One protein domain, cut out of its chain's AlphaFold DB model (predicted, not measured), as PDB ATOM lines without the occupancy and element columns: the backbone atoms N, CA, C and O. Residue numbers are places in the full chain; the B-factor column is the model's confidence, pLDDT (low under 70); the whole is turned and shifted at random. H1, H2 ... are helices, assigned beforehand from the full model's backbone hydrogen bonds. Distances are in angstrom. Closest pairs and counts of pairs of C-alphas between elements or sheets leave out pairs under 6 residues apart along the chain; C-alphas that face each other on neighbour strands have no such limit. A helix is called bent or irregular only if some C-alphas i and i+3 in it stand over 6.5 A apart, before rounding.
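What this domain is: This is residues 2 to 59 of the 66 residues of the protein "DNA uptake protein ComE-like DNA-binding protein" of Rhodanobacter sp. ANJX3 (UniProt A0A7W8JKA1). A long helix, H1, sticks out as an arm from a small head in which two shorter helices, H2 and H3, pack on each other at a steep angle. The link between arm and head, residues 21 to 32, has no named element, and residues 2 to 22, of which 2 to 20 belong to H1, stand free. The printed part has 58 residues with three named helices, H1, H2 and H3 in that order along the chain, and no named strand; the class is all helix. The whole is extended, with a radius of gyration of the C-alphas of 19.1 A and spans of 63 by 18 by 13 A, and H1, 28.1 A from first to last C-alpha, sticks out from a body that without the free residues 2 to 22 spans 27 by 18 by 12 A.

How they stand to each other: H1, residues 2 to 20, touches no helix. It is apart from H2, residues 33 to 39, which follows it after a long link of 12 residues. H1 is also apart from H3, residues 45 to 58. H2 and H3 touch, with 11 pairs of C-alphas within 8 A. Their closest C-alphas, those of Ala 33 and Ala 48, are 4.7 A apart. Their lines stand at a steep tilt of 58 degrees and they run opposite ways, with 11.4 A from centre to centre. The link between H2 and H3 is tight, with 5 residues. In H2 and H3 every O i to N i+4 pair is within hydrogen-bond range, while in H1 11 of 15 are.

Where its parts are: H1 begins at C-alpha 2, at (400.247, 331.404, 381.591), and ends at C-alpha 20, at (384.938, 311.323, 369.308), 28.1 A from first to last C-alpha. H1 is irregular, but only just: C-alphas 14 and 17 are 6.7 A apart, and its line is a rough one. H2 runs from Ala 33, with its C-alpha at (369.227, 295.756, 360.414), to Ser 39, and measures 9.9 A from first to last C-alpha. H3 runs from Gln 45 to Asn 58 over 19.8 A, and its last C-alpha is at (367.493, 293.904, 344.366).

The domain as a whole: The two C-alphas farthest apart are those of His 2 and Thr 57, at 63.6 A. The outline is a rod. Without the residues that stand free, the body has 37 residues, spans 27 by 18 by 12 A and has a radius of gyration of 9.1 A. The printed part has no cut, and the link from H1 to H2 is long. The mean pLDDT of the printed part is 89.6, and the model's confidence is low, under 70, at residues 20 to 23.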
ATOM      1  N   HIS A   2     401.493 332.000 381.057       76.94
ATOM      2  CA  HIS A   2     400.247 331.404 381.591       76.94
ATOM      3  C   HIS A   2     398.975 331.647 380.749       76.94
ATOM      4  O   HIS A   2     398.212 330.724 380.487       76.94
ATOM      5  N   LYS A   3     398.779 332.873 380.245       85.56
ATOM      6  CA  LYS A   3     397.625 333.225 379.392       85.56
ATOM      7  C   LYS A   3     397.626 332.504 378.034       85.56
ATOM      8  O   LYS A   3     396.566 332.289 377.461       85.56
ATOM      9  N   LEU A   4     398.805 332.144 377.519       90.19
ATOM     10  CA  LEU A   4     398.947 331.396 376.266       90.19
ATOM     11  C   LEU A   4     398.609 329.916 376.484       90.19
ATOM     12  O   LEU A   4     397.838 329.354 375.717       90.19
ATOM     13  N   LEU A   5     399.110 329.329 377.576       92.50
ATOM     14  CA  LEU A   5     398.790 327.953 377.968       92.50
ATOM     15  C   LEU A   5     397.283 327.765 378.198       92.50
ATOM     16  O   LEU A   5     396.704 326.812 377.689       92.50
ATOM     17  N   ALA A   6     396.629 328.717 378.871       92.12
ATOM     18  CA  ALA A   6     395.182 328.683 379.088       92.12
ATOM     19  C   ALA A   6     394.372 328.730 377.776       92.12
ATOM     20  O   ALA A   6     393.364 328.042 377.646       92.12
ATOM     21  N   ARG A   7     394.823 329.505 376.780       94.56
ATOM     22  CA  ARG A   7     394.174 329.581 375.459       94.56
ATOM     23  C   ARG A   7     394.316 328.284 374.666       94.56
ATOM     24  O   ARG A   7     393.352 327.856 374.044       94.56
ATOM     25  N   ILE A   8     395.489 327.658 374.717       94.00
ATOM     26  CA  ILE A   8     395.735 326.362 374.072       94.00
ATOM     27  C   ILE A   8     394.885 325.273 374.736       94.00
ATOM     28  O   ILE A   8     394.233 324.504 374.038       94.00
ATOM     29  N   ALA A   9     394.825 325.253 376.070       93.19
ATOM     30  CA  ALA A   9     393.987 324.315 376.813       93.19
ATOM     31  C   ALA A   9     392.496 324.475 376.474       93.19
ATOM     32  O   ALA A   9     391.812 323.481 376.251       93.19
ATOM     33  N   LEU A  10     392.003 325.715 376.362       93.88
ATOM     34  CA  LEU A  10     390.623 325.988 375.956       93.88
ATOM     35  C   LEU A  10     390.347 325.553 374.509       93.88
ATOM     36  O   LEU A  10     389.319 324.937 374.243       93.88
ATOM     37  N   ALA A  11     391.266 325.829 373.579       91.50
ATOM     38  CA  ALA A  11     391.128 325.406 372.185       91.50
ATOM     39  C   ALA A  11     391.103 323.873 372.049       91.50
ATOM     40  O   ALA A  11     390.269 323.331 371.328       91.50
ATOM     41  N   LEU A  12     391.967 323.169 372.788       89.50
ATOM     42  CA  LEU A  12     391.976 321.705 372.849       89.50
ATOM     43  C   LEU A  12     390.684 321.152 373.460       89.50
ATOM     44  O   LEU A  12     390.107 320.222 372.907       89.50
ATOM     45  N   ALA A  13     390.194 321.745 374.552       89.75
ATOM     46  CA  ALA A  13     388.951 321.321 375.195       89.75
ATOM     47  C   ALA A  13     387.731 321.418 374.259       89.75
ATOM     48  O   ALA A  13     386.839 320.579 374.336       89.75
ATOM     49  N   VAL A  14     387.710 322.404 373.354       88.25
ATOM     50  CA  VAL A  14     386.644 322.562 372.349       88.25
ATOM     51  C   VAL A  14     386.836 321.634 371.141       88.25
ATOM     52  O   VAL A  14     385.852 321.149 370.592       88.25
ATOM     53  N   ALA A  15     388.075 321.366 370.719       83.88
ATOM     54  CA  ALA A  15     388.355 320.586 369.508       83.88
ATOM     55  C   ALA A  15     388.303 319.058 369.711       83.88
ATOM     56  O   ALA A  15     387.931 318.328 368.794       83.88
ATOM     57  N   LEU A  16     388.660 318.557 370.898       80.12
ATOM     58  CA  LEU A  16     388.731 317.117 371.182       80.12
ATOM     59  C   LEU A  16     387.393 316.354 371.040       80.12
ATOM     60  O   LEU A  16     387.420 315.249 370.496       80.12
ATOM     61  N   PRO A  17     386.226 316.887 371.459       79.88
ATOM     62  CA  PRO A  17     384.952 316.173 371.339       79.88
ATOM     63  C   PRO A  17     384.554 315.859 369.891       79.88
ATOM     64  O   PRO A  17     383.932 314.831 369.638       79.88
ATOM     65  N   ALA A  18     384.942 316.702 368.928       72.19
ATOM     66  CA  ALA A  18     384.611 316.499 367.516       72.19
ATOM     67  C   ALA A  18     385.249 315.225 366.934       72.19
ATOM     68  O   ALA A  18     384.663 314.585 366.066       72.19
ATOM     69  N   LEU A  19     386.414 314.816 367.447       70.81
ATOM     70  CA  LEU A  19     387.092 313.582 367.035       70.81
ATOM     71  C   LEU A  19     386.407 312.319 367.585       70.81
ATOM     72  O   LEU A  19     386.556 311.248 367.007       70.81
ATOM     73  N   ALA A  20     385.650 312.438 368.680       69.38
ATOM     74  CA  ALA A  20     384.938 311.323 369.308       69.38
ATOM     75  C   ALA A  20     383.542 311.070 368.708       69.38
ATOM     76  O   ALA A  20     382.962 310.013 368.940       69.38
ATOM     77  N   LEU A  21     383.002 312.026 367.942       67.69
ATOM     78  CA  LEU A  21     381.666 311.954 367.330       67.69
ATOM     79  C   LEU A  21     381.673 311.372 365.906       67.69
ATOM     80  O   LEU A  21     380.623 311.293 365.272       67.69
ATOM     81  N   ALA A  22     382.830 310.957 365.386       66.69
ATOM     82  CA  ALA A  22     382.897 310.264 364.106       66.69
ATOM     83  C   ALA A  22     382.320 308.845 364.262       66.69
ATOM     84  O   ALA A  22     382.998 307.937 364.744       66.69
ATOM     85  N   GLY A  23     381.053 308.665 363.879       68.88
ATOM     86  CA  GLY A  23     380.405 307.355 363.846       68.88
ATOM     87  C   GLY A  23     381.217 306.350 363.023       68.88
ATOM     88  O   GLY A  23     381.800 306.690 361.992       68.88
ATOM     89  N   THR A  24     381.276 305.098 363.482       74.38
ATOM     90  CA  THR A  24     381.963 304.033 362.744       74.38
ATOM     91  C   THR A  24     381.252 303.786 361.412       74.38
ATOM     92  O   THR A  24     380.043 303.535 361.431       74.38
ATOM     93  N   PRO A  25     381.960 303.798 360.267       83.38
ATOM     94  CA  PRO A  25     381.353 303.486 358.981       83.38
ATOM     95  C   PRO A  25     380.685 302.109 359.015       83.38
ATOM     96  O   PRO A  25     381.319 301.114 359.369       83.38
ATOM     97  N   VAL A  26     379.411 302.040 358.625       90.94
ATOM     98  CA  VAL A  26     378.665 300.781 358.517       90.94
ATOM     99  C   VAL A  26     378.513 300.389 357.052       90.94
ATOM    100  O   VAL A  26     378.139 301.195 356.201       90.94
ATOM    101  N   ASN A  27     378.797 299.126 356.736       92.75
ATOM    102  CA  ASN A  27     378.571 298.594 355.398       92.75
ATOM    103  C   ASN A  27     377.127 298.088 355.278       92.75
ATOM    104  O   ASN A  27     376.832 296.970 355.700       92.75
ATOM    105  N   ILE A  28     376.245 298.877 354.658       92.81
ATOM    106  CA  ILE A  28     374.820 298.541 354.474       92.81
ATOM    107  C   ILE A  28     374.586 297.259 353.657       92.81
ATOM    108  O   ILE A  28     373.543 296.621 353.777       92.81
ATOM    109  N   ASN A  29     375.566 296.837 352.855       92.75
ATOM    110  CA  ASN A  29     375.479 295.604 352.078       92.75
ATOM    111  C   ASN A  29     375.790 294.357 352.913       92.75
ATOM    112  O   ASN A  29     375.511 293.252 352.470       92.75
ATOM    113  N   LYS A  30     376.382 294.503 354.101       93.44
ATOM    114  CA  LYS A  30     376.798 293.364 354.936       93.44
ATOM    115  C   LYS A  30     376.182 293.368 356.326       93.44
ATOM    116  O   LYS A  30     375.939 292.303 356.877       93.44
ATOM    117  N   ALA A  31     375.962 294.548 356.894       94.88
ATOM    118  CA  ALA A  31     375.392 294.695 358.220       94.88
ATOM    119  C   ALA A  31     373.949 294.165 358.271       94.88
ATOM    120  O   ALA A  31     373.218 294.202 357.271       94.88
ATOM    121  N   ASP A  32     373.563 293.679 359.450       96.38
ATOM    122  CA  ASP A  32     372.172 293.395 359.786       96.38
ATOM    123  C   ASP A  32     371.410 294.688 360.126       96.38
ATOM    124  O   ASP A  32     371.993 295.764 360.304       96.38
ATOM    125  N   ALA A  33     370.081 294.594 360.198       96.88
ATOM    126  CA  ALA A  33     369.227 295.756 360.414       96.88
ATOM    127  C   ALA A  33     369.481 296.436 361.773       96.88
ATOM    128  O   ALA A  33     369.499 297.662 361.854       96.88
ATOM    129  N   ALA A  34     369.749 295.662 362.830       97.38
ATOM    130  CA  ALA A  34     370.056 296.209 364.151       97.38
ATOM    131  C   ALA A  34     371.350 297.042 364.138       97.38
ATOM    132  O   ALA A  34     371.407 298.138 364.701       97.38
ATOM    133  N   THR A  35     372.381 296.559 363.444       96.12
ATOM    134  CA  THR A  35     373.655 297.265 363.279       96.12
ATOM    135  C   THR A  35     373.475 298.538 362.457       96.12
ATOM    136  O   THR A  35     374.024 299.578 362.821       96.12
ATOM    137  N   ILE A  36     372.677 298.497 361.384       95.25
ATOM    138  CA  ILE A  36     372.361 299.674 360.560       95.25
ATOM    139  C   ILE A  36     371.618 300.730 361.385       95.25
ATOM    140  O   ILE A  36     372.026 301.889 361.384       95.25
ATOM    141  N   ALA A  37     370.580 300.331 362.126       96.12
ATOM    142  CA  ALA A  37     369.774 301.249 362.927       96.12
ATOM    143  C   ALA A  37     370.574 301.921 364.051       96.12
ATOM    144  O   ALA A  37     370.348 303.077 364.394       96.12
ATOM    145  N   LYS A  38     371.540 301.195 364.622       93.81
ATOM    146  CA  LYS A  38     372.446 301.738 365.635       93.81
ATOM    147  C   LYS A  38     373.475 302.710 365.053       93.81
ATOM    148  O   LYS A  38     373.900 303.623 365.753       93.81
ATOM    149  N   SER A  39     373.927 302.470 363.824       92.38
ATOM    150  CA  SER A  39     375.089 303.167 363.254       92.38
ATOM    151  C   SER A  39     374.726 304.395 362.418       92.38
ATOM    152  O   SER A  39     375.592 305.233 362.190       92.38
ATOM    153  N   LEU A  40     373.488 304.489 361.921       91.50
ATOM    154  CA  LEU A  40     373.048 305.574 361.044       91.50
ATOM    155  C   LEU A  40     372.057 306.505 361.745       91.50
ATOM    156  O   LEU A  40     370.940 306.113 362.088       91.50
ATOM    157  N   ASP A  41     372.435 307.775 361.860       90.50
ATOM    158  CA  ASP A  41     371.562 308.816 362.394       90.50
ATOM    159  C   ASP A  41     370.265 308.930 361.573       90.50
ATOM    160  O   ASP A  41     370.270 308.996 360.342       90.50
ATOM    161  N   GLY A  42     369.116 308.941 362.256       92.94
ATOM    162  CA  GLY A  42     367.796 309.072 361.619       92.94
ATOM    163  C   GLY A  42     367.256 307.802 360.936       92.94
ATOM    164  O   GLY A  42     366.149 307.828 360.368       92.94
ATOM    165  N   ILE A  43     367.986 306.685 361.017       95.38
ATOM    166  CA  ILE A  43     367.556 305.367 360.540       95.38
ATOM    167  C   ILE A  43     367.174 304.506 361.746       95.38
ATOM    168  O   ILE A  43     368.003 303.855 362.360       95.38
ATOM    169  N   GLY A  44     365.887 304.499 362.098       96.31
ATOM    170  CA  GLY A  44     365.360 303.556 363.090       96.31
ATOM    171  C   GLY A  44     365.202 302.138 362.523       96.31
ATOM    172  O   GLY A  44     365.296 301.933 361.311       96.31
ATOM    173  N   GLN A  45     364.874 301.179 363.393       98.12
ATOM    174  CA  GLN A  45     364.752 299.752 363.049       98.12
ATOM    175  C   GLN A  45     363.898 299.497 361.797       98.12
ATOM    176  O   GLN A  45     364.359 298.848 360.869       98.12
ATOM    177  N   SER A  46     362.710 300.105 361.707       98.12
ATOM    178  CA  SER A  46     361.809 299.921 360.557       98.12
ATOM    179  C   SER A  46     362.435 300.319 359.211       98.12
ATOM    180  O   SER A  46     362.213 299.647 358.205       98.12
ATOM    181  N   LYS A  47     363.248 301.384 359.172       97.31
ATOM    182  CA  LYS A  47     363.965 301.782 357.950       97.31
ATOM    183  C   LYS A  47     365.134 300.841 357.665       97.31
ATOM    184  O   LYS A  47     365.391 300.538 356.505       97.31
ATOM    185  N   ALA A  48     365.827 300.378 358.703       97.88
ATOM    186  CA  ALA A  48     366.912 299.415 358.556       97.88
ATOM    187  C   ALA A  48     366.419 298.065 358.012       97.88
ATOM    188  O   ALA A  48     367.049 297.503 357.119       97.88
ATOM    189  N   ASP A  49     365.259 297.593 358.471       97.88
ATOM    190  CA  ASP A  49     364.612 296.384 357.952       97.88
ATOM    191  C   ASP A  49     364.257 296.543 356.467       97.88
ATOM    192  O   ASP A  49     364.519 295.651 355.662       97.88
ATOM    193  N   ALA A  50     363.733 297.710 356.075       97.00
ATOM    194  CA  ALA A  50     363.436 298.007 354.676       97.00
ATOM    195  C   ALA A  50     364.695 298.004 353.789       97.00
ATOM    196  O   ALA A  50     364.634 297.540 352.652       97.00
ATOM    197  N   ILE A  51     365.840 298.471 354.297       95.00
ATOM    198  CA  ILE A  51     367.126 298.423 353.578       95.00
ATOM    199  C   ILE A  51     367.562 296.973 353.342       95.00
ATOM    200  O   ILE A  51     367.961 296.630 352.228       95.00
ATOM    201  N   VAL A  52     367.471 296.118 354.366       95.75
ATOM    202  CA  VAL A  52     367.812 294.692 354.242       95.75
ATOM    203  C   VAL A  52     366.877 294.004 353.248       95.75
ATOM    204  O   VAL A  52     367.356 293.384 352.304       95.75
ATOM    205  N   ALA A  53     365.563 294.204 353.374       95.81
ATOM    206  CA  ALA A  53     364.581 293.634 352.451       95.81
ATOM    207  C   ALA A  53     364.791 294.103 350.999       95.81
ATOM    208  O   ALA A  53     364.670 293.317 350.055       95.81
ATOM    209  N   TRP A  54     365.140 295.377 350.801       95.44
ATOM    210  CA  TRP A  54     365.473 295.903 349.479       95.44
ATOM    211  C   TRP A  54     366.716 295.215 348.905       95.44
ATOM    212  O   TRP A  54     366.691 294.766 347.764       95.44
ATOM    213  N   ARG A  55     367.782 295.068 349.695       94.06
ATOM    214  CA  ARG A  55     369.024 294.405 349.272       94.06
ATOM    215  C   ARG A  55     368.809 292.933 348.930       94.06
ATOM    216  O   ARG A  55     369.366 292.449 347.950       94.06
ATOM    217  N   ASP A  56     367.990 292.236 349.706       91.06
ATOM    218  CA  ASP A  56     367.705 290.817 349.485       91.06
ATOM    219  C   ASP A  56     366.912 290.590 348.184       91.06
ATOM    220  O   ASP A  56     367.033 289.542 347.554       91.06
ATOM    221  N   THR A  57     366.141 291.591 347.744       92.56
ATOM    222  CA  THR A  57     365.330 291.534 346.516       92.56
ATOM    223  C   THR A  57     366.014 292.136 345.286       92.56
ATOM    224  O   THR A  57     365.758 291.683 344.174       92.56
ATOM    225  N   ASN A  58     366.883 293.135 345.460       91.06
ATOM    226  CA  ASN A  58     367.493 293.904 344.366       91.06
ATOM    227  C   ASN A  58     368.996 293.627 344.188       91.06
ATOM    228  O   ASN A  58     369.594 294.066 343.207       91.06
ATOM    229  N   GLY A  59     369.616 292.894 345.115       82.62
ATOM    230  CA  GLY A  59     371.061 292.703 345.171       82.62
ATOM    231  C   GLY A  59     371.789 293.842 345.894       82.62
ATOM    232  O   GLY A  59     371.191 294.775 346.433       82.62
TER     233      GLY A  59